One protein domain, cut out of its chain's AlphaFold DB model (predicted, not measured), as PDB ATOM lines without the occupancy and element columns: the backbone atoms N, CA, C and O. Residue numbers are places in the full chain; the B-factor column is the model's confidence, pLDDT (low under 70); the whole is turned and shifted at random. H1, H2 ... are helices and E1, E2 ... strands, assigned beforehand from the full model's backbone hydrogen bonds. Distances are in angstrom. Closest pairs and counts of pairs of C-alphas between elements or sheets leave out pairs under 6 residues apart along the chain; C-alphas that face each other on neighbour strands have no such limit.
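AT A GLANCE: This is residues 983 to 1190 of the 1274 residues of the protein "Hypothetical protein" of Rotaria magnacalcarata (UniProt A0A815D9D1). Three parts lie in a row along the longest axis: a small head of E1, H1 and the hairpin E2 and E3 at one end, a twisted sheet of E5, E4, E8 and E6 with short helices H2 and H3 in the middle, and at the other end a five-stranded sheet curled round H4. The printed part has 208 residues, with five named helices and twelve named strands in the order E1 H1 E2 E3 E4 E5 H2 E6 E7 H3 E8 E9 E10 H4 E11 H5 E12. The class is mixed, helices and strands, with under half of the residues in named elements. The whole is only just loose, close to compact, with a radius of gyration of the C-alphas of 20.4 A, and spans 65 by 43 by 23 A.

IN THESE COORDINATES: Find C-alpha 985 at (17.631, 33.939, 64.008), where E1 begins; it runs to residue 990. Then come H1, 997 to 1002, E2, 1013 to 1016, and E3, 1036 to 1040. E4, 1045 to 1052, is 22.4 A long and E5, 1055 to 1062, 22.5 A. Read on through H2, 1067 to 1071, E6, 1079 to 1082, E7, 1086 to 1088, H3, 1094 to 1097, and E8, 1103 to 1108. E9, 1114 to 1120, E10, 1125 to 1131, H4, 1137 to 1148 and 16.1 A long, E11, 1155 to 1159, and H5, 1171 to 1174, follow. E12, 1180 to 1187, 23.4 A, ends at (1.601, 41.357, 100.880).

HOW THE PARTS SIT: E1 pairs with no named strand. In the antiparallel hairpin E2 and E3, N 1015 and O 1038 are 2.8 A apart; Ile 997 of H1 and Leu 1014 of E2 have the closest C-alphas, 7.2 A. In the mixed sheet E5 E4 E8 E6, look for N 1048 and O 1059 of hairpin E4 and E5, 2.8 A, N 1049 and O 1103 of parallel E4 and E8, 2.8 A, and N 1081 and O 1106 of antiparallel E8 and E6, 2.9 A. E5, H2, E6 form a split strand-helix-strand unit, two strands of one sheet joined through a helix, with E4 and E8 between them in the sheet, and its crossover is right-handed. H3 is on this sheet, over none of its strands. The mixed sheet E7 E10 E9 E12 E11 curls round H4; E10, H4, E11 are a second split unit, also right-handed. N 1116 and O 1129 of hairpin E9 and E10 are 2.8 A apart, N 1119 and O 1183 of parallel E9 and E12 2.8 A. H5 only grazes this sheet. H4 touches H3 with residues 1146 to 1148 alone, the closest C-alphas being Ser 1096 and Leu 1147, 5.1 A. Every O i to N i+4 pair is within hydrogen-bond range in H1, H2 and H4; H3 and H5 are too short for one.

THE WHOLE: The two C-alphas farthest apart, of Ser 991 and Glu 1163, are 65.9 A apart. The printed part has no cut; the links E2 to E3 and E11 to H5 are long. Mean pLDDT of the printed part is 89.7, with residues 1053 to 1054, 1074 to 1076 and 1098 to 1100 under 70.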
ATOM      1  N   LYS A 983      13.146  33.109  69.749       89.38
ATOM      2  CA  LYS A 983      14.486  33.664  69.483       89.38
ATOM      3  C   LYS A 983      15.215  33.023  68.295       89.38
ATOM      4  O   LYS A 983      16.441  33.125  68.212       89.38
ATOM      5  N   GLU A 984      14.498  32.408  67.355       93.12
ATOM      6  CA  GLU A 984      15.072  31.932  66.091       93.12
ATOM      7  C   GLU A 984      15.707  33.099  65.309       93.12
ATOM      8  O   GLU A 984      15.087  34.146  65.132       93.12
ATOM      9  N   ASN A 985      16.943  32.934  64.825       93.06
ATOM     10  CA  ASN A 985      17.631  33.939  64.008       93.06
ATOM     11  C   ASN A 985      17.543  33.579  62.523       93.06
ATOM     12  O   ASN A 985      17.996  32.514  62.109       93.06
ATOM     13  N   ILE A 986      17.020  34.500  61.721       94.00
ATOM     14  CA  ILE A 986      16.895  34.392  60.268       94.00
ATOM     15  C   ILE A 986      17.868  35.392  59.641       94.00
ATOM     16  O   ILE A 986      17.789  36.584  59.920       94.00
ATOM     17  N   ASN A 987      18.772  34.923  58.781       92.56
ATOM     18  CA  ASN A 987      19.732  35.778  58.079       92.56
ATOM     19  C   ASN A 987      19.376  35.858  56.593       92.56
ATOM     20  O   ASN A 987      19.420  34.850  55.886       92.56
ATOM     21  N   ILE A 988      19.055  37.058  56.118       92.62
ATOM     22  CA  ILE A 988      18.625  37.321  54.745       92.62
ATOM     23  C   ILE A 988      19.708  38.147  54.038       92.62
ATOM     24  O   ILE A 988      19.871  39.329  54.346       92.62
ATOM     25  N   PRO A 989      20.461  37.568  53.085       90.81
ATOM     26  CA  PRO A 989      21.412  38.326  52.286       90.81
ATOM     27  C   PRO A 989      20.673  39.142  51.216       90.81
ATOM     28  O   PRO A 989      19.946  38.589  50.390       90.81
ATOM     29  N   LEU A 990      20.889  40.454  51.191       90.38
ATOM     30  CA  LEU A 990      20.272  41.374  50.238       90.38
ATOM     31  C   LEU A 990      21.310  42.024  49.335       90.38
ATOM     32  O   LEU A 990      22.311  42.561  49.797       90.38
ATOM     33  N   SER A 991      21.035  42.061  48.033       84.12
ATOM     34  CA  SER A 991      21.871  42.786  47.070       84.12
ATOM     35  C   SER A 991      21.639  44.300  47.068       84.12
ATOM     36  O   SER A 991      22.439  45.028  46.492       84.12
ATOM     37  N   ASN A 992      20.523  44.773  47.635       85.69
ATOM     38  CA  ASN A 992      20.137  46.185  47.659       85.69
ATOM     39  C   ASN A 992      19.164  46.460  48.824       85.69
ATOM     40  O   ASN A 992      18.245  45.669  49.040       85.69
ATOM     41  N   ARG A 993      19.323  47.590  49.529       87.50
ATOM     42  CA  ARG A 993      18.396  48.064  50.577       87.50
ATOM     43  C   ARG A 993      17.113  48.707  50.043       87.50
ATOM     44  O   ARG A 993      16.217  49.019  50.819       87.50
ATOM     45  N   ASN A 994      16.971  48.909  48.736       90.44
ATOM     46  CA  ASN A 994      15.758  49.459  48.121       90.44
ATOM     47  C   ASN A 994      14.622  48.416  48.020       90.44
ATOM     48  O   ASN A 994      14.016  48.243  46.961       90.44
ATOM     49  N   ILE A 995      14.353  47.715  49.120       94.00
ATOM     50  CA  ILE A 995      13.185  46.859  49.320       94.00
ATOM     51  C   ILE A 995      12.329  47.444  50.443       94.00
ATOM     52  O   ILE A 995      12.833  48.142  51.324       94.00
ATOM     53  N   THR A 996      11.032  47.180  50.399       95.94
ATOM     54  CA  THR A 996      10.102  47.548  51.475       95.94
ATOM     55  C   THR A 996      10.164  46.544  52.626       95.94
ATOM     56  O   THR A 996      10.578  45.398  52.435       95.94
ATOM     57  N   ILE A 997       9.731  46.950  53.819       95.62
ATOM     58  CA  ILE A 997       9.610  46.054  54.979       95.62
ATOM     59  C   ILE A 997       8.653  44.890  54.701       95.62
ATOM     60  O   ILE A 997       8.934  43.768  55.109       95.62
ATOM     61  N   GLU A 998       7.578  45.111  53.942       94.44
ATOM     62  CA  GLU A 998       6.684  44.038  53.485       94.44
ATOM     63  C   GLU A 998       7.410  43.009  52.605       94.44
ATOM     64  O   GLU A 998       7.276  41.800  52.792       94.44
ATOM     65  N   GLN A 999       8.241  43.469  51.668       95.06
ATOM     66  CA  GLN A 999       9.060  42.569  50.853       95.06
ATOM     67  C   GLN A 999      10.086  41.813  51.701       95.06
ATOM     68  O   GLN A 999      10.306  40.630  51.459       95.06
ATOM     69  N   LEU A1000      10.686  42.467  52.699       95.44
ATOM     70  CA  LEU A1000      11.611  41.823  53.630       95.44
ATOM     71  C   LEU A1000      10.910  40.756  54.488       95.44
ATOM     72  O   LEU A1000      11.462  39.674  54.662       95.44
ATOM     73  N   LEU A1001       9.686  41.020  54.957       94.44
ATOM     74  CA  LEU A1001       8.840  40.041  55.650       94.44
ATOM     75  C   LEU A1001       8.600  38.799  54.785       94.44
ATOM     76  O   LEU A1001       8.796  37.682  55.255       94.44
ATOM     77  N   ASN A1002       8.274  38.983  53.503       93.62
ATOM     78  CA  ASN A1002       8.061  37.874  52.567       93.62
ATOM     79  C   ASN A1002       9.320  37.011  52.369       93.62
ATOM     80  O   ASN A1002       9.207  35.810  52.126       93.62
ATOM     81  N   LEU A1003      10.516  37.598  52.497       94.94
ATOM     82  CA  LEU A1003      11.793  36.882  52.402       94.94
ATOM     83  C   LEU A1003      12.127  36.052  53.653       94.94
ATOM     84  O   LEU A1003      13.055  35.252  53.603       94.94
ATOM     85  N   THR A1004      11.394  36.208  54.763       93.12
ATOM     86  CA  THR A1004      11.595  35.378  55.969       93.12
ATOM     87  C   THR A1004      11.075  33.949  55.815       93.12
ATOM     88  O   THR A1004      11.384  33.104  56.652       93.12
ATOM     89  N   GLU A1005      10.251  33.689  54.791       91.00
ATOM     90  CA  GLU A1005       9.526  32.425  54.573       91.00
ATOM     91  C   GLU A1005       8.605  32.011  55.743       91.00
ATOM     92  O   GLU A1005       8.083  30.893  55.774       91.00
ATOM     93  N   LYS A1006       8.363  32.902  56.715       90.62
ATOM     94  CA  LYS A1006       7.413  32.677  57.810       90.62
ATOM     95  C   LYS A1006       6.004  33.088  57.377       90.62
ATOM     96  O   LYS A1006       5.822  33.942  56.513       90.62
ATOM     97  N   SER A1007       4.989  32.465  57.980       87.56
ATOM     98  CA  SER A1007       3.589  32.782  57.673       87.56
ATOM     99  C   SER A1007       3.262  34.222  58.074       87.56
ATOM    100  O   SER A1007       3.257  34.547  59.263       87.56
ATOM    101  N   ILE A1008       2.959  35.061  57.083       85.06
ATOM    102  CA  ILE A1008       2.584  36.476  57.253       85.06
ATOM    103  C   ILE A1008       1.259  36.603  58.023       85.06
ATOM    104  O   ILE A1008       1.032  37.592  58.714       85.06
ATOM    105  N   ASP A1009       0.409  35.570  57.969       81.69
ATOM    106  CA  ASP A1009      -0.840  35.513  58.737       81.69
ATOM    107  C   ASP A1009      -0.585  35.481  60.253       81.69
ATOM    108  O   ASP A1009      -1.424  35.932  61.032       81.69
ATOM    109  N   VAL A1010       0.583  34.971  60.665       85.31
ATOM    110  CA  VAL A1010       1.019  34.896  62.066       85.31
ATOM    111  C   VAL A1010       1.956  36.060  62.404       85.31
ATOM    112  O   VAL A1010       1.725  36.773  63.380       85.31
ATOM    113  N   TYR A1011       2.986  36.294  61.586       90.56
ATOM    114  CA  TYR A1011       4.002  37.330  61.802       90.56
ATOM    115  C   TYR A1011       3.767  38.526  60.884       90.56
ATOM    116  O   TYR A1011       4.270  38.580  59.761       90.56
ATOM    117  N   LYS A1012       2.991  39.493  61.376       92.44
ATOM    118  CA  LYS A1012       2.547  40.651  60.588       92.44
ATOM    119  C   LYS A1012       3.537  41.813  60.561       92.44
ATOM    120  O   LYS A1012       3.412  42.682  59.700       92.44
ATOM    121  N   TYR A1013       4.480  41.871  61.503       96.06
ATOM    122  CA  TYR A1013       5.280  43.071  61.733       96.06
ATOM    123  C   TYR A1013       6.774  42.781  61.888       96.06
ATOM    124  O   TYR A1013       7.174  41.772  62.469       96.06
ATOM    125  N   LEU A1014       7.595  43.728  61.419       96.94
ATOM    126  CA  LEU A1014       8.997  43.850  61.811       96.94
ATOM    127  C   LEU A1014       9.159  45.036  62.752       96.94
ATOM    128  O   LEU A1014       8.656  46.128  62.481       96.94
ATOM    129  N   ALA A1015       9.894  44.818  63.837       96.75
ATOM    130  CA  ALA A1015      10.355  45.873  64.715       96.75
ATOM    131  C   ALA A1015      11.852  46.123  64.534       96.75
ATOM    132  O   ALA A1015      12.621  45.213  64.224       96.75
ATOM    133  N   THR A1016      12.273  47.355  64.776       95.44
ATOM    134  CA  THR A1016      13.686  47.705  64.935       95.44
ATOM    135  C   THR A1016      14.282  46.941  66.120       95.44
ATOM    136  O   THR A1016      13.625  46.756  67.150       95.44
ATOM    137  N   ASN A1017      15.532  46.485  66.022       92.94
ATOM    138  CA  ASN A1017      16.139  45.804  67.165       92.94
ATOM    139  C   ASN A1017      16.462  46.776  68.314       92.94
ATOM    140  O   ASN A1017      16.340  46.390  69.478       92.94
ATOM    141  N   ASP A1018      16.823  48.021  68.000       90.25
ATOM    142  CA  ASP A1018      17.350  48.969  68.990       90.25
ATOM    143  C   ASP A1018      16.272  49.801  69.691       90.25
ATOM    144  O   ASP A1018      16.458  50.179  70.851       90.25
ATOM    145  N   THR A1019      15.169  50.099  68.995       92.50
ATOM    146  CA  THR A1019      14.040  50.894  69.523       92.50
ATOM    147  C   THR A1019      12.773  50.067  69.710       92.50
ATOM    148  O   THR A1019      11.774  50.580  70.204       92.50
ATOM    149  N   LYS A1020      12.787  48.780  69.324       95.31
ATOM    150  CA  LYS A1020      11.635  47.864  69.420       95.31
ATOM    151  C   LYS A1020      10.354  48.443  68.799       95.31
ATOM    152  O   LYS A1020       9.243  48.037  69.141       95.31
ATOM    153  N   LYS A1021      10.501  49.400  67.884       95.81
ATOM    154  CA  LYS A1021       9.416  50.114  67.222       95.81
ATOM    155  C   LYS A1021       8.999  49.334  65.995       95.81
ATOM    156  O   LYS A1021       9.850  48.928  65.206       95.81
ATOM    157  N   ILE A1022       7.697  49.157  65.820       96.81
ATOM    158  CA  ILE A1022       7.136  48.515  64.639       96.81
ATOM    159  C   ILE A1022       7.289  49.454  63.446       96.81
ATOM    160  O   ILE A1022       6.852  50.606  63.473       96.81
ATOM    161  N   ILE A1023       7.926  48.942  62.403       95.94
ATOM    162  CA  ILE A1023       8.245  49.687  61.192       95.94
ATOM    163  C   ILE A1023       7.052  49.606  60.239       95.94
ATOM    164  O   ILE A1023       6.367  48.582  60.160       95.94
ATOM    165  N   ASN A1024       6.785  50.686  59.505       94.44
ATOM    166  CA  ASN A1024       5.711  50.693  58.519       94.44
ATOM    167  C   ASN A1024       6.040  49.711  57.379       94.44
ATOM    168  O   ASN A1024       7.150  49.720  56.853       94.44
ATOM    169  N   SER A1025       5.070  48.892  56.962       93.50
ATOM    170  CA  SER A1025       5.239  47.903  55.886       93.50
ATOM    171  C   SER A1025       5.743  48.521  54.574       93.50
ATOM    172  O   SER A1025       6.530  47.899  53.859       93.50
ATOM    173  N   ASN A1026       5.343  49.766  54.293       94.69
ATOM    174  CA  ASN A1026       5.720  50.522  53.095       94.69
ATOM    175  C   ASN A1026       7.068  51.248  53.216       94.69
ATOM    176  O   ASN A1026       7.542  51.837  52.240       94.69
ATOM    177  N   GLU A1027       7.673  51.262  54.402       95.00
ATOM    178  CA  GLU A1027       8.969  51.892  54.608       95.00
ATOM    179  C   GLU A1027      10.055  51.112  53.871       95.00
ATOM    180  O   GLU A1027      10.027  49.882  53.789       95.00
ATOM    181  N   LYS A1028      11.005  51.837  53.281       94.00
ATOM    182  CA  LYS A1028      12.129  51.224  52.580       94.00
ATOM    183  C   LYS A1028      13.259  50.962  53.555       94.00
ATOM    184  O   LYS A1028      13.618  51.848  54.325       94.00
ATOM    185  N   LEU A1029      13.891  49.799  53.438       92.06
ATOM    186  CA  LEU A1029      15.054  49.441  54.243       92.06
ATOM    187  C   LEU A1029      16.221  50.434  54.052       92.06
ATOM    188  O   LEU A1029      16.977  50.666  54.985       92.06
ATOM    189  N   SER A1030      16.329  51.090  52.891       89.56
ATOM    190  CA  SER A1030      17.311  52.157  52.630       89.56
ATOM    191  C   SER A1030      17.147  53.395  53.515       89.56
ATOM    192  O   SER A1030      18.092  54.162  53.653       89.56
ATOM    193  N   ASN A1031      15.961  53.609  54.089       90.50
ATOM    194  CA  ASN A1031      15.699  54.721  55.006       90.50
ATOM    195  C   ASN A1031      16.108  54.381  56.448       90.50
ATOM    196  O   ASN A1031      16.077  55.248  57.317       90.50
ATOM    197  N   LEU A1032      16.473  53.122  56.705       89.69
ATOM    198  CA  LEU A1032      16.824  52.613  58.019       89.69
ATOM    199  C   LEU A1032      18.335  52.397  58.100       89.69
ATOM    200  O   LEU A1032      18.952  51.789  57.225       89.69
ATOM    201  N   ASN A1033      18.933  52.836  59.203       86.25
ATOM    202  CA  ASN A1033      20.373  52.701  59.432       86.25
ATOM    203  C   ASN A1033      20.771  51.369  60.093       86.25
ATOM    204  O   ASN A1033      21.934  51.193  60.438       86.25
ATOM    205  N   GLN A1034      19.836  50.429  60.269       87.88
ATOM    206  CA  GLN A1034      20.072  49.168  60.979       87.88
ATOM    207  C   GLN A1034      19.845  47.947  60.085       87.88
ATOM    208  O   GLN A1034      19.017  47.964  59.175       87.88
ATOM    209  N   THR A1035      20.567  46.870  60.384       91.69
ATOM    210  CA  THR A1035      20.478  45.567  59.706       91.69
ATOM    211  C   THR A1035      19.858  44.482  60.587       91.69
ATOM    212  O   THR A1035      19.727  43.342  60.149       91.69
ATOM    213  N   LYS A1036      19.469  44.827  61.821       95.00
ATOM    214  CA  LYS A1036      18.912  43.907  62.817       95.00
ATOM    215  C   LYS A1036      17.456  44.251  63.111       95.00
ATOM    216  O   LYS A1036      17.151  45.386  63.479       95.00
ATOM    217  N   PHE A1037      16.575  43.268  62.989       96.69
ATOM    218  CA  PHE A1037      15.133  43.415  63.190       96.69
ATOM    219  C   PHE A1037      14.571  42.298  64.065       96.69
ATOM    220  O   PHE A1037      15.214  41.273  64.289       96.69
ATOM    221  N   ILE A1038      13.349  42.497  64.544       96.69
ATOM    222  CA  ILE A1038      12.599  41.519  65.329       96.69
ATOM    223  C   ILE A1038      11.318  41.186  64.579       96.69
ATOM    224  O   ILE A1038      10.622  42.095  64.137       96.69
ATOM    225  N   LEU A1039      11.008  39.900  64.442       96.56
ATOM    226  CA  LEU A1039       9.776  39.425  63.816       96.56
ATOM    227  C   LEU A1039       8.695  39.202  64.879       96.56
ATOM    228  O   LEU A1039       8.934  38.456  65.831       96.56
ATOM    229  N   VAL A1040       7.538  39.855  64.719       95.25
ATOM    230  CA  VAL A1040       6.547  40.048  65.794       95.25
ATOM    231  C   VAL A1040       5.123  39.738  65.310       95.25
ATOM    232  O   VAL A1040       4.743  40.091  64.184       95.25
ATOM    233  N   GLN A1041       4.331  39.080  66.158       93.50
ATOM    234  CA  GLN A1041       2.903  38.806  65.951       93.50
ATOM    235  C   GLN A1041       2.033  40.015  66.335       93.50
ATOM    236  O   GLN A1041       2.474  40.932  67.019       93.50
ATOM    237  N   GLU A1042       0.766  40.047  65.921       91.12
ATOM    238  CA  GLU A1042      -0.112  41.194  66.208       91.12
ATOM    239  C   GLU A1042      -0.405  41.390  67.706       91.12
ATOM    240  O   GLU A1042      -0.365  42.522  68.192       91.12
ATOM    241  N   ASN A1043      -0.627  40.301  68.443       86.88
ATOM    242  CA  ASN A1043      -0.841  40.289  69.898       86.88
ATOM    243  C   ASN A1043       0.429  40.594  70.715       86.88
ATOM    244  O   ASN A1043       0.343  40.786  71.924       86.88
ATOM    245  N   GLU A1044       1.594  40.654  70.073       91.19
ATOM    246  CA  GLU A1044       2.881  41.015  70.680       91.19
ATOM    247  C   GLU A1044       3.219  42.502  70.457       91.19
ATOM    248  O   GLU A1044       4.333  42.954  70.741       91.19
ATOM    249  N   THR A1045       2.254  43.282  69.953       93.00
ATOM    250  CA  THR A1045       2.395  44.724  69.723       93.00
ATOM    251  C   THR A1045       1.465  45.552  70.604       93.00
ATOM    252  O   THR A1045       0.345  45.145  70.902       93.00
ATOM    253  N   CYS A1046       1.908  46.748  70.985       92.75
ATOM    254  CA  CYS A1046       1.099  47.747  71.679       92.75
ATOM    255  C   CYS A1046       1.140  49.087  70.932       92.75
ATOM    256  O   CYS A1046       2.129  49.433  70.280       92.75
ATOM    257  N   LEU A1047       0.038  49.840  70.988       94.00
ATOM    258  CA  LEU A1047      -0.057  51.172  70.394       94.00
ATOM    259  C   LEU A1047       0.224  52.221  71.472       94.00
ATOM    260  O   LEU A1047      -0.448  52.236  72.498       94.00
ATOM    261  N   VAL A1048       1.191  53.099  71.221       94.06
ATOM    262  CA  VAL A1048       1.596  54.195  72.103       94.06
ATOM    263  C   VAL A1048       1.214  55.523  71.451       94.06
ATOM    264  O   VAL A1048       1.531  55.768  70.287       94.06
ATOM    265  N   SER A1049       0.517  56.375  72.195       93.12
ATOM    266  CA  SER A1049       0.067  57.704  71.781       93.12
ATOM    267  C   SER A1049       0.808  58.747  72.612       93.12
ATOM    268  O   SER A1049       0.658  58.765  73.829       93.12
ATOM    269  N   ILE A1050       1.598  59.611  71.978       92.88
ATOM    270  CA  ILE A1050       2.346  60.677  72.656       92.88
ATOM    271  C   ILE A1050       1.740  62.022  72.261       92.88
ATOM    272  O   ILE A1050       1.837  62.444  71.104       92.88
ATOM    273  N   MET A1051       1.110  62.699  73.217       90.62
ATOM    274  CA  MET A1051       0.549  64.033  73.026       90.62
ATOM    275  C   MET A1051       1.640  65.091  73.223       90.62
ATOM    276  O   MET A1051       2.179  65.241  74.320       90.62
ATOM    277  N   LYS A1052       1.955  65.841  72.159       87.75
ATOM    278  CA  LYS A1052       2.911  66.957  72.179       87.75
ATOM    279  C   LYS A1052       2.281  68.180  71.525       87.75
ATOM    280  O   LYS A1052       2.040  68.153  70.323       87.75
ATOM    281  N   SER A1053       1.996  69.222  72.313       64.56
ATOM    282  CA  SER A1053       1.621  70.568  71.833       64.56
ATOM    283  C   SER A1053       0.783  70.566  70.538       64.56
ATOM    284  O   SER A1053       1.219  71.054  69.498       64.56
ATOM    285  N   SER A1054      -0.431  69.997  70.612       67.94
ATOM    286  CA  SER A1054      -1.447  69.805  69.547       67.94
ATOM    287  C   SER A1054      -1.243  68.677  68.519       67.94
ATOM    288  O   SER A1054      -2.205  68.318  67.842       67.94
ATOM    289  N   ASN A1055      -0.074  68.035  68.458       77.31
ATOM    290  CA  ASN A1055       0.157  66.852  67.627       77.31
ATOM    291  C   ASN A1055       0.100  65.571  68.468       77.31
ATOM    292  O   ASN A1055       0.824  65.420  69.453       77.31
ATOM    293  N   ASN A1056      -0.749  64.626  68.059       86.25
ATOM    294  CA  ASN A1056      -0.796  63.293  68.648       86.25
ATOM    295  C   ASN A1056       0.038  62.330  67.795       86.25
ATOM    296  O   ASN A1056      -0.361  61.966  66.686       86.25
ATOM    297  N   LEU A1057       1.210  61.943  68.294       89.94
ATOM    298  CA  LEU A1057       2.072  60.975  67.629       89.94
ATOM    299  C   LEU A1057       1.662  59.568  68.066       89.94
ATOM    300  O   LEU A1057       1.921  59.168  69.197       89.94
ATOM    301  N   GLN A1058       1.036  58.807  67.169       92.19
ATOM    302  CA  GLN A1058       0.715  57.400  67.411       92.19
ATOM    303  C   GLN A1058       1.751  56.498  66.751       92.19
ATOM    304  O   GLN A1058       1.974  56.563  65.541       92.19
ATOM    305  N   GLN A1059       2.385  55.647  67.549       93.62
ATOM    306  CA  GLN A1059       3.400  54.699  67.104       93.62
ATOM    307  C   GLN A1059       3.160  53.341  67.751       93.62
ATOM    308  O   GLN A1059       2.680  53.248  68.876       93.62
ATOM    309  N   ARG A1060       3.479  52.269  67.030       95.06
ATOM    310  CA  ARG A1060       3.318  50.903  67.526       95.06
ATOM    311  C   ARG A1060       4.679  50.353  67.950       95.06
ATOM    312  O   ARG A1060       5.659  50.520  67.227       95.06
ATOM    313  N   PHE A1061       4.730  49.695  69.098       95.69
ATOM    314  CA  PHE A1061       5.932  49.097  69.675       95.69
ATOM    315  C   PHE A1061       5.690  47.622  69.987       95.69
ATOM    316  O   PHE A1061       4.554  47.147  69.985       95.69
ATOM    317  N   VAL A1062       6.769  46.890  70.235       94.69
ATOM    318  CA  VAL A1062       6.711  45.550  70.828       94.69
ATOM    319  C   VAL A1062       6.307  45.667  72.301       94.69
ATOM    320  O   VAL A1062       6.767  46.571  72.991       94.69
ATOM    321  N   VAL A1063       5.486  44.747  72.809       89.94
ATOM    322  CA  VAL A1063       4.911  44.822  74.172       89.94
ATOM    323  C   VAL A1063       5.971  44.868  75.289       89.94
ATOM    324  O   VAL A1063       5.794  45.581  76.274       89.94
ATOM    325  N   PHE A1064       7.111  44.189  75.118       88.75
ATOM    326  CA  PHE A1064       8.254  44.261  76.054       88.75
ATOM    327  C   PHE A1064       9.247  45.399  75.759       88.75
ATOM    328  O   PHE A1064      10.350  45.396  76.306       88.75
ATOM    329  N   ALA A1065       8.915  46.354  74.884       93.25
ATOM    330  CA  ALA A1065       9.727  47.559  74.743       93.25
ATOM    331  C   ALA A1065       9.759  48.322  76.072       93.25
ATOM    332  O   ALA A1065       8.770  48.343  76.808       93.25
ATOM    333  N   THR A1066      10.893  48.937  76.384       93.88
ATOM    334  CA  THR A1066      11.029  49.805  77.559       93.88
ATOM    335  C   THR A1066      10.704  51.248  77.199       93.88
ATOM    336  O   THR A1066      10.750  51.634  76.028       93.88
ATOM    337  N   LEU A1067      10.435  52.094  78.189       92.38
ATOM    338  CA  LEU A1067      10.296  53.529  77.939       92.38
ATOM    339  C   LEU A1067      11.567  54.143  77.347       92.38
ATOM    340  O   LEU A1067      11.473  55.037  76.511       92.38
ATOM    341  N   ALA A1068      12.752  53.633  77.696       92.62
ATOM    342  CA  ALA A1068      14.019  54.020  77.083       92.62
ATOM    343  C   ALA A1068      13.991  53.836  75.560       92.62
ATOM    344  O   ALA A1068      14.536  54.666  74.831       92.62
ATOM    345  N   ASP A1069      13.343  52.774  75.081       93.81
ATOM    346  CA  ASP A1069      13.203  52.496  73.656       93.81
ATOM    347  C   ASP A1069      12.257  53.494  72.972       93.81
ATOM    348  O   ASP A1069      12.545  53.938  71.860       93.81
ATOM    349  N   VAL A1070      11.206  53.938  73.670       92.25
ATOM    350  CA  VAL A1070      10.310  55.017  73.215       92.25
ATOM    351  C   VAL A1070      11.039  56.369  73.167       92.25
ATOM    352  O   VAL A1070      10.921  57.098  72.183       92.25
ATOM    353  N   TYR A1071      11.855  56.696  74.177       89.12
ATOM    354  CA  TYR A1071      12.605  57.963  74.237       89.12
ATOM    355  C   TYR A1071      13.604  58.146  73.081       89.12
ATOM    356  O   TYR A1071      13.823  59.275  72.633       89.12
ATOM    357  N   LYS A1072      14.207  57.059  72.574       89.00
ATOM    358  CA  LYS A1072      15.176  57.105  71.458       89.00
ATOM    359  C   LYS A1072      14.568  57.657  70.156       89.00
ATOM    360  O   LYS A1072      15.295  58.210  69.337       89.00
ATOM    361  N   GLU A1073      13.253  57.556  69.967       76.50
ATOM    362  CA  GLU A1073      12.537  57.874  68.721       76.50
ATOM    363  C   GLU A1073      12.047  59.338  68.632       76.50
ATOM    364  O   GLU A1073      10.928  59.582  68.183       76.50
ATOM    365  N   ASN A1074      12.902  60.319  68.966       60.91
ATOM    366  CA  ASN A1074      12.696  61.784  68.817       60.91
ATOM    367  C   ASN A1074      12.242  62.575  70.062       60.91
ATOM    368  O   ASN A1074      11.715  63.682  69.928       60.91
ATOM    369  N   ILE A1075      12.499  62.069  71.270       69.44
ATOM    370  CA  ILE A1075      12.233  62.802  72.521       69.44
ATOM    371  C   ILE A1075      13.530  62.940  73.322       69.44
ATOM    372  O   ILE A1075      13.619  62.629  74.507       69.44
ATOM    373  N   LEU A1076      14.584  63.411  72.652       65.81
ATOM    374  CA  LEU A1076      15.726  63.949  73.376       65.81
ATOM    375  C   LEU A1076      15.206  65.201  74.099       65.81
ATOM    376  O   LEU A1076      14.772  66.136  73.427       65.81
ATOM    377  N   HIS A1077      15.263  65.211  75.433       78.88
ATOM    378  CA  HIS A1077      14.985  66.343  76.340       78.88
ATOM    379  C   HIS A1077      13.548  66.553  76.862       78.88
ATOM    380  O   HIS A1077      13.329  67.561  77.519       78.88
ATOM    381  N   GLN A1078      12.590  65.643  76.653       88.56
ATOM    382  CA  GLN A1078      11.281  65.721  77.343       88.56
ATOM    383  C   GLN A1078      11.039  64.458  78.170       88.56
ATOM    384  O   GLN A1078      11.660  63.427  77.909       88.56
ATOM    385  N   TYR A1079      10.139  64.535  79.147       91.56
ATOM    386  CA  TYR A1079       9.675  63.416  79.963       91.56
ATOM    387  C   TYR A1079       8.295  62.948  79.490       91.56
ATOM    388  O   TYR A1079       7.497  63.735  78.988       91.56
ATOM    389  N   LEU A1080       8.025  61.652  79.622       93.06
ATOM    390  CA  LEU A1080       6.751  61.029  79.270       93.06
ATOM    391  C   LEU A1080       5.925  60.826  80.535       93.06
ATOM    392  O   LEU A1080       6.191  59.913  81.313       93.06
ATOM    393  N   MET A1081       4.922  61.676  80.723       93.00
ATOM    394  CA  MET A1081       3.968  61.569  81.819       93.00
ATOM    395  C   MET A1081       2.815  60.646  81.418       93.00
ATOM    396  O   MET A1081       2.162  60.874  80.397       93.00
ATOM    397  N   TYR A1082       2.569  59.601  82.200       91.75
ATOM    398  CA  TYR A1082       1.472  58.656  82.001       91.75
ATOM    399  C   TYR A1082       0.232  59.102  82.780       91.75
ATOM    400  O   TYR A1082       0.341  59.487  83.943       91.75
ATOM    401  N   SER A1083      -0.947  59.042  82.148       81.38
ATOM    402  CA  SER A1083      -2.248  59.353  82.775       81.38
ATOM    403  C   SER A1083      -2.303  60.673  83.557       81.38
ATOM    404  O   SER A1083      -2.990  60.740  84.562       81.38
ATOM    405  N   THR A1084      -1.554  61.702  83.136       81.38
ATOM    406  CA  THR A1084      -1.409  62.999  83.843       81.38
ATOM    407  C   THR A1084      -0.840  62.953  85.266       81.38
ATOM    408  O   THR A1084      -0.783  63.991  85.910       81.38
ATOM    409  N   ASP A1085      -0.370  61.797  85.735       82.12
ATOM    410  CA  ASP A1085      -0.131  61.586  87.168       82.12
ATOM    411  C   ASP A1085       1.350  61.417  87.525       82.12
ATOM    412  O   ASP A1085       1.804  61.888  88.569       82.12
ATOM    413  N   PHE A1086       2.116  60.702  86.691       92.50
ATOM    414  CA  PHE A1086       3.508  60.374  87.004       92.50
ATOM    415  C   PHE A1086       4.377  60.164  85.759       92.50
ATOM    416  O   PHE A1086       3.898  59.800  84.684       92.50
ATOM    417  N   VAL A1087       5.684  60.357  85.919       94.00
ATOM    418  CA  VAL A1087       6.728  60.076  84.929       94.00
ATOM    419  C   VAL A1087       7.417  58.761  85.310       94.00
ATOM    420  O   VAL A1087       8.164  58.736  86.291       94.00
ATOM    421  N   PRO A1088       7.208  57.660  84.570       92.69
ATOM    422  CA  PRO A1088       7.826  56.379  84.893       92.69
ATOM    423  C   PRO A1088       9.331  56.377  84.571       92.69
ATOM    424  O   PRO A1088       9.784  57.079  83.657       92.69
ATOM    425  N   SER A1089      10.118  55.560  85.277       92.19
ATOM    426  CA  SER A1089      11.525  55.345  84.930       92.19
ATOM    427  C   SER A1089      11.690  54.693  83.554       92.19
ATOM    428  O   SER A1089      10.821  53.995  83.030       92.19
ATOM    429  N   LYS A1090      12.848  54.937  82.931       92.50
ATOM    430  CA  LYS A1090      13.118  54.539  81.540       92.50
ATOM    431  C   LYS A1090      13.176  53.020  81.335       92.50
ATOM    432  O   LYS A1090      13.004  52.556  80.216       92.50
ATOM    433  N   ASP A1091      13.439  52.251  82.378       91.50
ATOM    434  CA  ASP A1091      13.547  50.792  82.354       91.50
ATOM    435  C   ASP A1091      12.193  50.068  82.442       91.50
ATOM    436  O   ASP A1091      12.128  48.865  82.183       91.50
ATOM    437  N   ILE A1092      11.103  50.786  82.734       91.44
ATOM    438  CA  ILE A1092       9.761  50.198  82.797       91.44
ATOM    439  C   ILE A1092       9.317  49.741  81.402       91.44
ATOM    440  O   ILE A1092       9.458  50.458  80.408       91.44
ATOM    441  N   GLN A1093       8.772  48.525  81.342       91.44
ATOM    442  CA  GLN A1093       8.262  47.900  80.122       91.44
ATOM    443  C   GLN A1093       6.842  48.371  79.794       91.44
ATOM    444  O   GLN A1093       6.023  48.582  80.687       91.44
ATOM    445  N   LEU A1094       6.515  48.463  78.503       90.81
ATOM    446  CA  LEU A1094       5.192  48.891  78.048       90.81
ATOM    447  C   LEU A1094       4.064  47.938  78.472       90.81
ATOM    448  O   LEU A1094       2.935  48.393  78.648       90.81
ATOM    449  N   LEU A1095       4.363  46.648  78.689       88.00
ATOM    450  CA  LEU A1095       3.404  45.665  79.209       88.00
ATOM    451  C   LEU A1095       2.742  46.134  80.516       88.00
ATOM    452  O   LEU A1095       1.548  45.902  80.702       88.00
ATOM    453  N   SER A1096       3.475  46.850  81.372       87.38
ATOM    454  CA  SER A1096       2.966  47.369  82.649       87.38
ATOM    455  C   SER A1096       1.835  48.402  82.494       87.38
ATOM    456  O   SER A1096       1.128  48.682  83.457       87.38
ATOM    457  N   PHE A1097       1.621  48.954  81.294       86.31
ATOM    458  CA  PHE A1097       0.564  49.936  81.007       86.31
ATOM    459  C   PHE A1097      -0.594  49.365  80.166       86.31
ATOM    460  O   PHE A1097      -1.483  50.103  79.750       86.31
ATOM    461  N   THR A1098      -0.606  48.057  79.887       68.56
ATOM    462  CA  THR A1098      -1.511  47.443  78.889       68.56
ATOM    463  C   THR A1098      -2.985  47.345  79.277       68.56
ATOM    464  O   THR A1098      -3.795  46.919  78.455       68.56
ATOM    465  N   SER A1099      -3.369  47.787  80.477       67.12
ATOM    466  CA  SER A1099      -4.782  47.967  80.829       67.12
ATOM    467  C   SER A1099      -5.490  48.973  79.911       67.12
ATOM    468  O   SER A1099      -6.710  48.913  79.769       67.12
ATOM    469  N   GLU A1100      -4.737  49.863  79.254       66.38
ATOM    470  CA  GLU A1100      -5.247  50.881  78.338       66.38
ATOM    471  C   GLU A1100      -4.586  50.754  76.955       66.38
ATOM    472  O   GLU A1100      -3.364  50.701  76.819       66.38
ATOM    473  N   SER A1101      -5.399  50.694  75.896       78.19
ATOM    474  CA  SER A1101      -4.929  50.676  74.506       78.19
ATOM    475  C   SER A1101      -5.693  51.725  73.688       78.19
ATOM    476  O   SER A1101      -6.916  51.607  73.561       78.19
ATOM    477  N   PRO A1102      -5.018  52.748  73.121       88.19
ATOM    478  CA  PRO A1102      -3.569  52.980  73.159       88.19
ATOM    479  C   PRO A1102      -3.054  53.414  74.539       88.19
ATOM    480  O   PRO A1102      -3.758  54.112  75.262       88.19
ATOM    481  N   ILE A1103      -1.797  53.083  74.841       92.00
ATOM    482  CA  ILE A1103      -1.055  53.608  75.995       92.00
ATOM    483  C   ILE A1103      -0.806  55.098  75.740       92.00
ATOM    484  O   ILE A1103      -0.171  55.447  74.740       92.00
ATOM    485  N   GLN A1104      -1.312  55.981  76.600       92.56
ATOM    486  CA  GLN A1104      -1.233  57.429  76.388       92.56
ATOM    487  C   GLN A1104      -0.174  58.081  77.280       92.56
ATOM    488  O   GLN A1104      -0.214  57.962  78.503       92.56
ATOM    489  N   PHE A1105       0.742  58.822  76.658       93.88
ATOM    490  CA  PHE A1105       1.718  59.668  77.335       93.88
ATOM    491  C   PHE A1105       1.562  61.127  76.912       93.88
ATOM    492  O   PHE A1105       1.228  61.434  75.765       93.88
ATOM    493  N   ILE A1106       1.878  62.033  77.829       92.69
ATOM    494  CA  ILE A1106       1.990  63.469  77.586       92.69
ATOM    495  C   ILE A1106       3.467  63.836  77.688       92.69
ATOM    496  O   ILE A1106       4.122  63.510  78.677       92.69
ATOM    497  N   ALA A1107       4.001  64.487  76.656       92.12
ATOM    498  CA  ALA A1107       5.373  64.976  76.682       92.12
ATOM    499  C   ALA A1107       5.444  66.288  77.476       92.12
ATOM    500  O   ALA A1107       4.785  67.260  77.103       92.12
ATOM    501  N   ILE A1108       6.253  66.317  78.535       92.25
ATOM    502  CA  ILE A1108       6.483  67.492  79.386       92.25
ATOM    503  C   ILE A1108       7.964  67.887  79.365       92.25
ATOM    504  O   ILE A1108       8.839  67.026  79.278       92.25
ATOM    505  N   ASP A1109       8.254  69.188  79.401       89.75
ATOM    506  CA  ASP A1109       9.627  69.705  79.271       89.75
ATOM    507  C   ASP A1109      10.424  69.612  80.584       89.75
ATOM    508  O   ASP A1109      11.648  69.489  80.569       89.75
ATOM    509  N   GLU A1110       9.727  69.593  81.718       88.56
ATOM    510  CA  GLU A1110      10.312  69.471  83.050       88.56
ATOM    511  C   GLU A1110       9.823  68.190  83.724       88.56
ATOM    512  O   GLU A1110       8.711  67.727  83.484       88.56
ATOM    513  N   ASN A1111      10.684  67.582  84.536       84.94
ATOM    514  CA  ASN A1111      10.327  66.389  85.292       84.94
ATOM    515  C   ASN A1111       9.448  66.760  86.490       84.94
ATOM    516  O   ASN A1111       9.493  67.891  86.969       84.94
ATOM    517  N   LEU A1112       8.715  65.786  87.025       90.25
ATOM    518  CA  LEU A1112       7.962  65.987  88.260       90.25
ATOM    519  C   LEU A1112       8.914  66.040  89.476       90.25
ATOM    520  O   LEU A1112       9.960  65.383  89.459       90.25
ATOM    521  N   PRO A1113       8.593  66.847  90.505       89.12
ATOM    522  CA  PRO A1113       9.562  67.294  91.509       89.12
ATOM    523  C   PRO A1113       9.991  66.217  92.509       89.12
ATOM    524  O   PRO A1113      11.068  66.343  93.092       89.12
ATOM    525  N   ILE A1114       9.184  65.172  92.716       92.38
ATOM    526  CA  ILE A1114       9.487  64.110  93.681       92.38
ATOM    527  C   ILE A1114       9.762  62.816  92.951       92.38
ATOM    528  O   ILE A1114       8.952  62.375  92.143       92.38
ATOM    529  N   THR A1115      10.867  62.179  93.313       95.00
ATOM    530  CA  THR A1115      11.176  60.798  92.965       95.00
ATOM    531  C   THR A1115      10.588  59.853  94.010       95.00
ATOM    532  O   THR A1115      10.906  59.949  95.191       95.00
ATOM    533  N   VAL A1116       9.769  58.897  93.591       95.12
ATOM    534  CA  VAL A1116       9.261  57.829  94.451       95.12
ATOM    535  C   VAL A1116       9.895  56.509  94.042       95.12
ATOM    536  O   VAL A1116       9.814  56.099  92.883       95.12
ATOM    537  N   THR A1117      10.496  55.830  95.013       95.75
ATOM    538  CA  THR A1117      11.019  54.473  94.857       95.75
ATOM    539  C   THR A1117      10.107  53.514  95.611       95.75
ATOM    540  O   THR A1117       9.895  53.676  96.808       95.75
ATOM    541  N   VAL A1118       9.567  52.500  94.937       95.38
ATOM    542  CA  VAL A1118       8.783  51.440  95.587       95.38
ATOM    543  C   VAL A1118       9.522  50.119  95.457       95.38
ATOM    544  O   VAL A1118       9.790  49.656  94.349       95.38
ATOM    545  N   GLN A1119       9.845  49.499  96.586       94.56
ATOM    546  CA  GLN A1119      10.505  48.201  96.655       94.56
ATOM    547  C   GLN A1119       9.485  47.087  96.906       94.56
ATOM    548  O   GLN A1119       8.668  47.178  97.821       94.56
ATOM    549  N   ASN A1120       9.553  46.020  96.109       93.06
ATOM    550  CA  ASN A1120       8.828  44.779  96.343       93.06
ATOM    551  C   ASN A1120       9.819  43.676  96.738       93.06
ATOM    552  O   ASN A1120      10.541  43.129  95.894       93.06
ATOM    553  N   ASP A1121       9.821  43.342  98.026       86.69
ATOM    554  CA  ASP A1121      10.733  42.355  98.607       86.69
ATOM    555  C   ASP A1121      10.462  40.924  98.110       86.69
ATOM    556  O   ASP A1121      11.385  40.111  98.064       86.69
ATOM    557  N   GLU A1122       9.236  40.602  97.677       84.06
ATOM    558  CA  GLU A1122       8.886  39.253  97.203       84.06
ATOM    559  C   GLU A1122       9.571  38.906  95.877       84.06
ATOM    560  O   GLU A1122       9.968  37.760  95.655       84.06
ATOM    561  N   VAL A1123       9.713  39.892  94.987       83.12
ATOM    562  CA  VAL A1123      10.339  39.723  93.664       83.12
ATOM    563  C   VAL A1123      11.757  40.289  93.596       83.12
ATOM    564  O   VAL A1123      12.400  40.165  92.554       83.12
ATOM    565  N   ASN A1124      12.246  40.897  94.684       86.88
ATOM    566  CA  ASN A1124      13.522  41.612  94.745       86.88
ATOM    567  C   ASN A1124      13.679  42.612  93.583       86.88
ATOM    568  O   ASN A1124      14.702  42.645  92.892       86.88
ATOM    569  N   LYS A1125      12.620  43.387  93.327       90.12
ATOM    570  CA  LYS A1125      12.596  44.452  92.319       90.12
ATOM    571  C   LYS A1125      12.177  45.755  92.979       90.12
ATOM    572  O   LYS A1125      11.289  45.765  93.828       90.12
ATOM    573  N   SER A1126      12.775  46.850  92.539       92.88
ATOM    574  CA  SER A1126      12.304  48.198  92.822       92.88
ATOM    575  C   SER A1126      11.852  48.856  91.525       92.88
ATOM    576  O   SER A1126      12.345  48.531  90.445       92.88
ATOM    577  N   ILE A1127      10.893  49.763  91.638       92.75
ATOM    578  CA  ILE A1127      10.483  50.665  90.563       92.75
ATOM    579  C   ILE A1127      10.685  52.091  91.045       92.75
ATOM    580  O   ILE A1127      10.493  52.382  92.225       92.75
ATOM    581  N   GLN A1128      11.066  52.967  90.127       94.00
ATOM    582  CA  GLN A1128      11.251  54.382  90.396       94.00
ATOM    583  C   GLN A1128      10.365  55.171  89.437       94.00
ATOM    584  O   GLN A1128      10.258  54.845  88.255       94.00
ATOM    585  N   PHE A1129       9.701  56.204  89.924       94.38
ATOM    586  CA  PHE A1129       8.920  57.105  89.084       94.38
ATOM    587  C   PHE A1129       8.801  58.464  89.759       94.38
ATOM    588  O   PHE A1129       8.935  58.560  90.974       94.38
ATOM    589  N   ASN A1130       8.562  59.515  88.979       94.12
ATOM    590  CA  ASN A1130       8.424  60.865  89.514       94.12
ATOM    591  C   ASN A1130       6.964  61.298  89.500       94.12
ATOM    592  O   ASN A1130       6.249  60.971  88.558       94.12
ATOM    593  N   CYS A1131       6.521  62.040  90.505       94.25
ATOM    594  CA  CYS A1131       5.129  62.467  90.655       94.25
ATOM    595  C   CYS A1131       5.029  63.854  91.309       94.25
ATOM    596  O   CYS A1131       6.012  64.388  91.833       94.25
ATOM    597  N   GLU A1132       3.845  64.462  91.245       92.12
ATOM    598  CA  GLU A1132       3.556  65.714  91.950       92.12
ATOM    599  C   GLU A1132       3.431  65.507  93.470       92.12
ATOM    600  O   GLU A1132       3.038  64.441  93.935       92.12
ATOM    601  N   LEU A1133       3.683  66.566  94.251       90.81
ATOM    602  CA  LEU A1133       3.440  66.610  95.707       90.81
ATOM    603  C   LEU A1133       1.977  66.337  96.090       90.81
ATOM    604  O   LEU A1133       1.700  65.887  97.198       90.81
ATOM    605  N   SER A1134       1.048  66.608  95.175       92.19
ATOM    606  CA  SER A1134      -0.397  66.443  95.349       92.19
ATOM    607  C   SER A1134      -0.857  64.980  95.340       92.19
ATOM    608  O   SER A1134      -1.998  64.707  95.710       92.19
ATOM    609  N   ILE A1135      -0.008  64.034  94.923       94.00
ATOM    610  CA  ILE A1135      -0.411  62.634  94.781       94.00
ATOM    611  C   ILE A1135      -0.650  61.979  96.149       94.00
ATOM    612  O   ILE A1135       0.174  62.070  97.060       94.00
ATOM    613  N   THR A1136      -1.789  61.301  96.288       94.69
ATOM    614  CA  THR A1136      -2.168  60.541  97.492       94.69
ATOM    615  C   THR A1136      -1.443  59.200  97.569       94.69
ATOM    616  O   THR A1136      -1.182  58.579  96.530       94.69
ATOM    617  N   VAL A1137      -1.214  58.690  98.779       93.12
ATOM    618  CA  VAL A1137      -0.647  57.354  99.026       93.12
ATOM    619  C   VAL A1137      -1.500  56.242  98.405       93.12
ATOM    620  O   VAL A1137      -0.939  55.294  97.855       93.12
ATOM    621  N   GLU A1138      -2.830  56.365  98.391       93.44
ATOM    622  CA  GLU A1138      -3.715  55.411  97.702       93.44
ATOM    623  C   GLU A1138      -3.450  55.372  96.187       93.44
ATOM    624  O   GLU A1138      -3.305  54.299  95.591       93.44
ATOM    625  N   ARG A1139      -3.308  56.541  95.547       93.06
ATOM    626  CA  ARG A1139      -2.961  56.623  94.119       93.06
ATOM    627  C   ARG A1139      -1.565  56.065  93.836       93.06
ATOM    628  O   ARG A1139      -1.410  55.323  92.867       93.06
ATOM    629  N   LEU A1140      -0.575  56.358  94.683       92.75
ATOM    630  CA  LEU A1140       0.768  55.767  94.588       92.75
ATOM    631  C   LEU A1140       0.730  54.248  94.700       92.75
ATOM    632  O   LEU A1140       1.406  53.554  93.943       92.75
ATOM    633  N   TYR A1141      -0.080  53.729  95.618       93.06
ATOM    634  CA  TYR A1141      -0.281  52.299  95.784       93.06
ATOM    635  C   TYR A1141      -0.878  51.661  94.523       93.06
ATOM    636  O   TYR A1141      -0.370  50.637  94.059       93.06
ATOM    637  N   ALA A1142      -1.891  52.290  93.921       91.00
ATOM    638  CA  ALA A1142      -2.472  51.830  92.661       91.00
ATOM    639  C   ALA A1142      -1.442  51.828  91.516       91.00
ATOM    640  O   ALA A1142      -1.341  50.837  90.789       91.00
ATOM    641  N   ILE A1143      -0.632  52.889  91.394       91.38
ATOM    642  CA  ILE A1143       0.454  52.986  90.403       91.38
ATOM    643  C   ILE A1143       1.485  51.876  90.624       91.38
ATOM    644  O   ILE A1143       1.857  51.181  89.680       91.38
ATOM    645  N   ALA A1144       1.925  51.666  91.865       92.38
ATOM    646  CA  ALA A1144       2.899  50.634  92.190       92.38
ATOM    647  C   ALA A1144       2.369  49.231  91.866       92.38
ATOM    648  O   ALA A1144       3.078  48.438  91.243       92.38
ATOM    649  N   CYS A1145       1.116  48.934  92.225       90.31
ATOM    650  CA  CYS A1145       0.471  47.668  91.880       90.31
ATOM    651  C   CYS A1145       0.407  47.466  90.366       90.31
ATOM    652  O   CYS A1145       0.782  46.400  89.882       90.31
ATOM    653  N   GLN A1146       0.016  48.494  89.608       88.94
ATOM    654  CA  GLN A1146      -0.008  48.444  88.147       88.94
ATOM    655  C   GLN A1146       1.386  48.139  87.574       88.94
ATOM    656  O   GLN A1146       1.553  47.201  86.791       88.94
ATOM    657  N   LEU A1147       2.408  48.884  88.004       89.69
ATOM    658  CA  LEU A1147       3.774  48.748  87.497       89.69
ATOM    659  C   LEU A1147       4.408  47.391  87.835       89.69
ATOM    660  O   LEU A1147       5.111  46.824  86.995       89.69
ATOM    661  N   PHE A1148       4.117  46.837  89.016       88.00
ATOM    662  CA  PHE A1148       4.541  45.491  89.415       88.00
ATOM    663  C   PHE A1148       3.622  44.363  88.912       88.00
ATOM    664  O   PHE A1148       3.949  43.192  89.125       88.00
ATOM    665  N   SER A1149       2.500  44.681  88.254       85.88
ATOM    666  CA  SER A1149       1.449  43.715  87.891       85.88
ATOM    667  C   SER A1149       0.960  42.898  89.099       85.88
ATOM    668  O   SER A1149       0.893  41.668  89.057       85.88
ATOM    669  N   LEU A1150       0.677  43.594  90.201       87.06
ATOM    670  CA  LEU A1150       0.115  43.040  91.431       87.06
ATOM    671  C   LEU A1150      -1.378  43.346  91.505       87.06
ATOM    672  O   LEU A1150      -1.824  44.423  91.108       87.06
ATOM    673  N   ASN A1151      -2.134  42.419  92.078       84.44
ATOM    674  CA  ASN A1151      -3.525  42.655  92.427       84.44
ATOM    675  C   ASN A1151      -3.602  43.494  93.715       84.44
ATOM    676  O   ASN A1151      -3.066  43.113  94.755       84.44
ATOM    677  N   ASN A1152      -4.260  44.649  93.629       86.31
ATOM    678  CA  ASN A1152      -4.328  45.643  94.698       86.31
ATOM    679  C   ASN A1152      -5.108  45.177  95.950       86.31
ATOM    680  O   ASN A1152      -5.050  45.850  96.977       86.31
ATOM    681  N   GLU A1153      -5.803  44.043  95.905       85.88
ATOM    682  CA  GLU A1153      -6.510  43.470  97.060       85.88
ATOM    683  C   GLU A1153      -5.560  42.822  98.082       85.88
ATOM    684  O   GLU A1153      -5.888  42.731  99.264       85.88
ATOM    685  N   TYR A1154      -4.371  42.383  97.649       87.75
ATOM    686  CA  TYR A1154      -3.466  41.573  98.479       87.75
ATOM    687  C   TYR A1154      -2.255  42.296  99.017       87.75
ATOM    688  O   TYR A1154      -1.477  41.694  99.755       87.75
ATOM    689  N   TYR A1155      -2.053  43.548  98.646       90.81
ATOM    690  CA  TYR A1155      -0.861  44.284  99.014       90.81
ATOM    691  C   TYR A1155      -1.234  45.529  99.815       90.81
ATOM    692  O   TYR A1155      -2.391  45.926  99.930       90.81
ATOM    693  N   ARG A1156      -0.231  46.136 100.435       91.81
ATOM    694  CA  ARG A1156      -0.325  47.485 100.984       91.81
ATOM    695  C   ARG A1156       1.008  48.187 100.816       91.81
ATOM    696  O   ARG A1156       2.058  47.537 100.808       91.81
ATOM    697  N   LEU A1157       0.964  49.507 100.721       93.81
ATOM    698  CA  LEU A1157       2.155  50.344 100.719       93.81
ATOM    699  C   LEU A1157       2.539  50.705 102.163       93.81
ATOM    700  O   LEU A1157       1.686  51.078 102.966       93.81
ATOM    701  N   THR A1158       3.816  50.573 102.502       93.19
ATOM    702  CA  THR A1158       4.390  50.923 103.812       93.19
ATOM    703  C   THR A1158       5.620  51.798 103.604       93.19
ATOM    704  O   THR A1158       6.253  51.723 102.555       93.19
ATOM    705  N   MET A1159       5.966  52.632 104.579       92.00
ATOM    706  CA  MET A1159       7.201  53.429 104.570       92.00
ATOM    707  C   MET A1159       8.117  52.908 105.676       92.00
ATOM    708  O   MET A1159       7.630  52.294 106.630       92.00
ATOM    709  N   GLU A1160       9.433  53.095 105.546       82.19
ATOM    710  CA  GLU A1160      10.363  52.655 106.592       82.19
ATOM    711  C   GLU A1160       9.939  53.244 107.950       82.19
ATOM    712  O   GLU A1160       9.662  54.434 108.064       82.19
ATOM    713  N   ASP A1161       9.805  52.370 108.951       78.31
ATOM    714  CA  ASP A1161       9.375  52.676 110.323       78.31
ATOM    715  C   ASP A1161       7.888  53.055 110.548       78.31
ATOM    716  O   ASP A1161       7.514  53.382 111.678       78.31
ATOM    717  N   VAL A1162       7.005  52.929 109.543       84.31
ATOM    718  CA  VAL A1162       5.549  53.169 109.689       84.31
ATOM    719  C   VAL A1162       4.724  51.956 109.233       84.31
ATOM    720  O   VAL A1162       4.710  51.600 108.056       84.31
ATOM    721  N   GLU A1163       3.990  51.321 110.161       78.06
ATOM    722  CA  GLU A1163       3.218  50.086 109.896       78.06
ATOM    723  C   GLU A1163       2.019  50.273 108.946       78.06
ATOM    724  O   GLU A1163       1.599  49.320 108.283       78.06
ATOM    725  N   SER A1164       1.456  51.481 108.885       78.62
ATOM    726  CA  SER A1164       0.366  51.841 107.975       78.62
ATOM    727  C   SER A1164       0.308  53.353 107.789       78.62
ATOM    728  O   SER A1164       0.276  54.086 108.779       78.62
ATOM    729  N   ILE A1165       0.251  53.802 106.539       86.50
ATOM    730  CA  ILE A1165      -0.029  55.195 106.189       86.50
ATOM    731  C   ILE A1165      -1.481  55.265 105.721       86.50
ATOM    732  O   ILE A1165      -1.944  54.364 105.020       86.50
ATOM    733  N   ASP A1166      -2.202  56.292 106.159       86.69
ATOM    734  CA  ASP A1166      -3.568  56.547 105.706       86.69
ATOM    735  C   ASP A1166      -3.566  56.868 104.198       86.69
ATOM    736  O   ASP A1166      -2.719  57.622 103.719       86.69
ATOM    737  N   GLY A1167      -4.466  56.243 103.437       87.38
ATOM    738  CA  GLY A1167      -4.472  56.296 101.969       87.38
ATOM    739  C   GLY A1167      -4.735  57.697 101.413       87.38
ATOM    740  O   GLY A1167      -4.204  58.037 100.354       87.38
ATOM    741  N   ASP A1168      -5.473  58.515 102.168       91.69
ATOM    742  CA  ASP A1168      -5.851  59.887 101.809       91.69
ATOM    743  C   ASP A1168      -4.703  60.902 101.987       91.69
ATOM    744  O   ASP A1168      -4.812  62.049 101.551       91.69
ATOM    745  N   VAL A1169      -3.591  60.503 102.614       92.69
ATOM    746  CA  VAL A1169      -2.421  61.365 102.853       92.69
ATOM    747  C   VAL A1169      -1.701  61.629 101.532       92.69
ATOM    748  O   VAL A1169      -1.365  60.690 100.805       92.69
ATOM    749  N   SER A1170      -1.444  62.898 101.209       93.75
ATOM    750  CA  SER A1170      -0.641  63.277 100.041       93.75
ATOM    751  C   SER A1170       0.856  63.245 100.346       93.75
ATOM    752  O   SER A1170       1.265  63.327 101.504       93.75
ATOM    753  N   LEU A1171       1.711  63.166  99.321       91.44
ATOM    754  CA  LEU A1171       3.164  63.265  99.531       91.44
ATOM    755  C   LEU A1171       3.573  64.589 100.185       91.44
ATOM    756  O   LEU A1171       4.512  64.609 100.980       91.44
ATOM    757  N   LYS A1172       2.836  65.668  99.905       91.06
ATOM    758  CA  LYS A1172       3.005  66.967 100.563       91.06
ATOM    759  C   LYS A1172       2.823  66.879 102.082       91.06
ATOM    760  O   LYS A1172       3.556  67.527 102.819       91.06
ATOM    761  N   ASP A1173       1.881  66.060 102.543       90.44
ATOM    762  CA  ASP A1173       1.589  65.887 103.970       90.44
ATOM    763  C   ASP A1173       2.649  65.038 104.696       90.44
ATOM    764  O   ASP A1173       2.734  65.085 105.924       90.44
ATOM    765  N   ILE A1174       3.450  64.259 103.955       88.25
ATOM    766  CA  ILE A1174       4.540  63.445 104.509       88.25
ATOM    767  C   ILE A1174       5.772  64.321 104.773       88.25
ATOM    768  O   ILE A1174       6.232  64.389 105.913       88.25
ATOM    769  N   ASP A1175       6.303  64.988 103.741       80.31
ATOM    770  CA  ASP A1175       7.396  65.966 103.862       80.31
ATOM    771  C   ASP A1175       7.505  66.831 102.591       80.31
ATOM    772  O   ASP A1175       7.913  66.357 101.530       80.31
ATOM    773  N   GLU A1176       7.193  68.126 102.704       77.31
ATOM    774  CA  GLU A1176       7.245  69.082 101.587       77.31
ATOM    775  C   GLU A1176       8.663  69.316 101.029       77.31
ATOM    776  O   GLU A1176       8.806  69.856  99.931       77.31
ATOM    777  N   ASN A1177       9.715  68.935 101.765       83.06
ATOM    778  CA  ASN A1177      11.107  69.214 101.399       83.06
ATOM    779  C   ASN A1177      11.848  68.011 100.800       83.06
ATOM    780  O   ASN A1177      13.005  68.159 100.392       83.06
ATOM    781  N   MET A1178      11.240  66.821 100.757       85.31
ATOM    782  CA  MET A1178      11.906  65.635 100.215       85.31
ATOM    783  C   MET A1178      11.824  65.577  98.690       85.31
ATOM    784  O   MET A1178      10.751  65.567  98.095       85.31
ATOM    785  N   SER A1179      12.988  65.466  98.048       87.94
ATOM    786  CA  SER A1179      13.103  65.188  96.612       87.94
ATOM    787  C   SER A1179      12.982  63.698  96.277       87.94
ATOM    788  O   SER A1179      12.780  63.348  95.116       87.94
ATOM    789  N   GLU A1180      13.142  62.818  97.270       92.75
ATOM    790  CA  GLU A1180      13.067  61.367  97.109       92.75
ATOM    791  C   GLU A1180      12.373  60.715  98.311       92.75
ATOM    792  O   GLU A1180      12.721  61.005  99.455       92.75
ATOM    793  N   ILE A1181      11.407  59.830  98.050       94.06
ATOM    794  CA  ILE A1181      10.655  59.090  99.072       94.06
ATOM    795  C   ILE A1181      10.663  57.601  98.712       94.06
ATOM    796  O   ILE A1181      10.436  57.228  97.560       94.06
ATOM    797  N   SER A1182      10.917  56.737  99.698       94.31
ATOM    798  CA  SER A1182      10.975  55.286  99.508       94.31
ATOM    799  C   SER A1182       9.833  54.576 100.232       94.31
ATOM    800  O   SER A1182       9.616  54.780 101.427       94.31
ATOM    801  N   PHE A1183       9.136  53.702  99.514       95.38
ATOM    802  CA  PHE A1183       8.085  52.841 100.036       95.38
ATOM    803  C   PHE A1183       8.424  51.366  99.820       95.38
ATOM    804  O   PHE A1183       9.144  50.988  98.896       95.38
ATOM    805  N   LYS A1184       7.828  50.505 100.641       94.81
ATOM    806  CA  LYS A1184       7.821  49.050 100.482       94.81
ATOM    807  C   LYS A1184       6.399  48.578 100.243       94.81
ATOM    808  O   LYS A1184       5.501  48.900 101.024       94.81
ATOM    809  N   ILE A1185       6.193  47.809  99.179       93.31
ATOM    810  CA  ILE A1185       4.934  47.104  98.950       93.31
ATOM    811  C   ILE A1185       5.026  45.722  99.596       93.31
ATOM    812  O   ILE A1185       5.941  44.949  99.315       93.31
ATOM    813  N   VAL A1186       4.099  45.432 100.505       90.94
ATOM    814  CA  VAL A1186       4.104  44.207 101.316       90.94
ATOM    815  C   VAL A1186       2.772  43.496 101.138       90.94
ATOM    816  O   VAL A1186       1.721  44.135 101.193       90.94
ATOM    817  N   SER A1187       2.809  42.181 100.928       88.38
ATOM    818  CA  SER A1187       1.601  41.357 100.880       88.38
ATOM    819  C   SER A1187       0.928  41.303 102.255       88.38
ATOM    820  O   SER A1187       1.576  41.051 103.273       88.38
ATOM    821  N   ILE A1188      -0.383  41.539 102.289       87.81
ATOM    822  CA  ILE A1188      -1.254  41.335 103.454       87.81
ATOM    823  C   ILE A1188      -1.963  39.979 103.420       87.81
ATOM    824  O   ILE A1188      -2.704  39.651 104.348       87.81
ATOM    825  N   ALA A1189      -1.753  39.185 102.367       86.06
ATOM    826  CA  ALA A1189      -2.414  37.901 102.232       86.06
ATOM    827  C   ALA A1189      -1.933  36.909 103.297       86.06
ATOM    828  O   ALA A1189      -0.737  36.727 103.542       86.06
ATOM    829  N   SER A1190      -2.895  36.232 103.918       83.00
ATOM    830  CA  SER A1190      -2.644  35.161 104.887       83.00
ATOM    831  C   SER A1190      -2.350  33.814 104.216       83.00
ATOM    832  O   SER A1190      -1.885  32.887 104.885       83.00
TER     833      SER A1190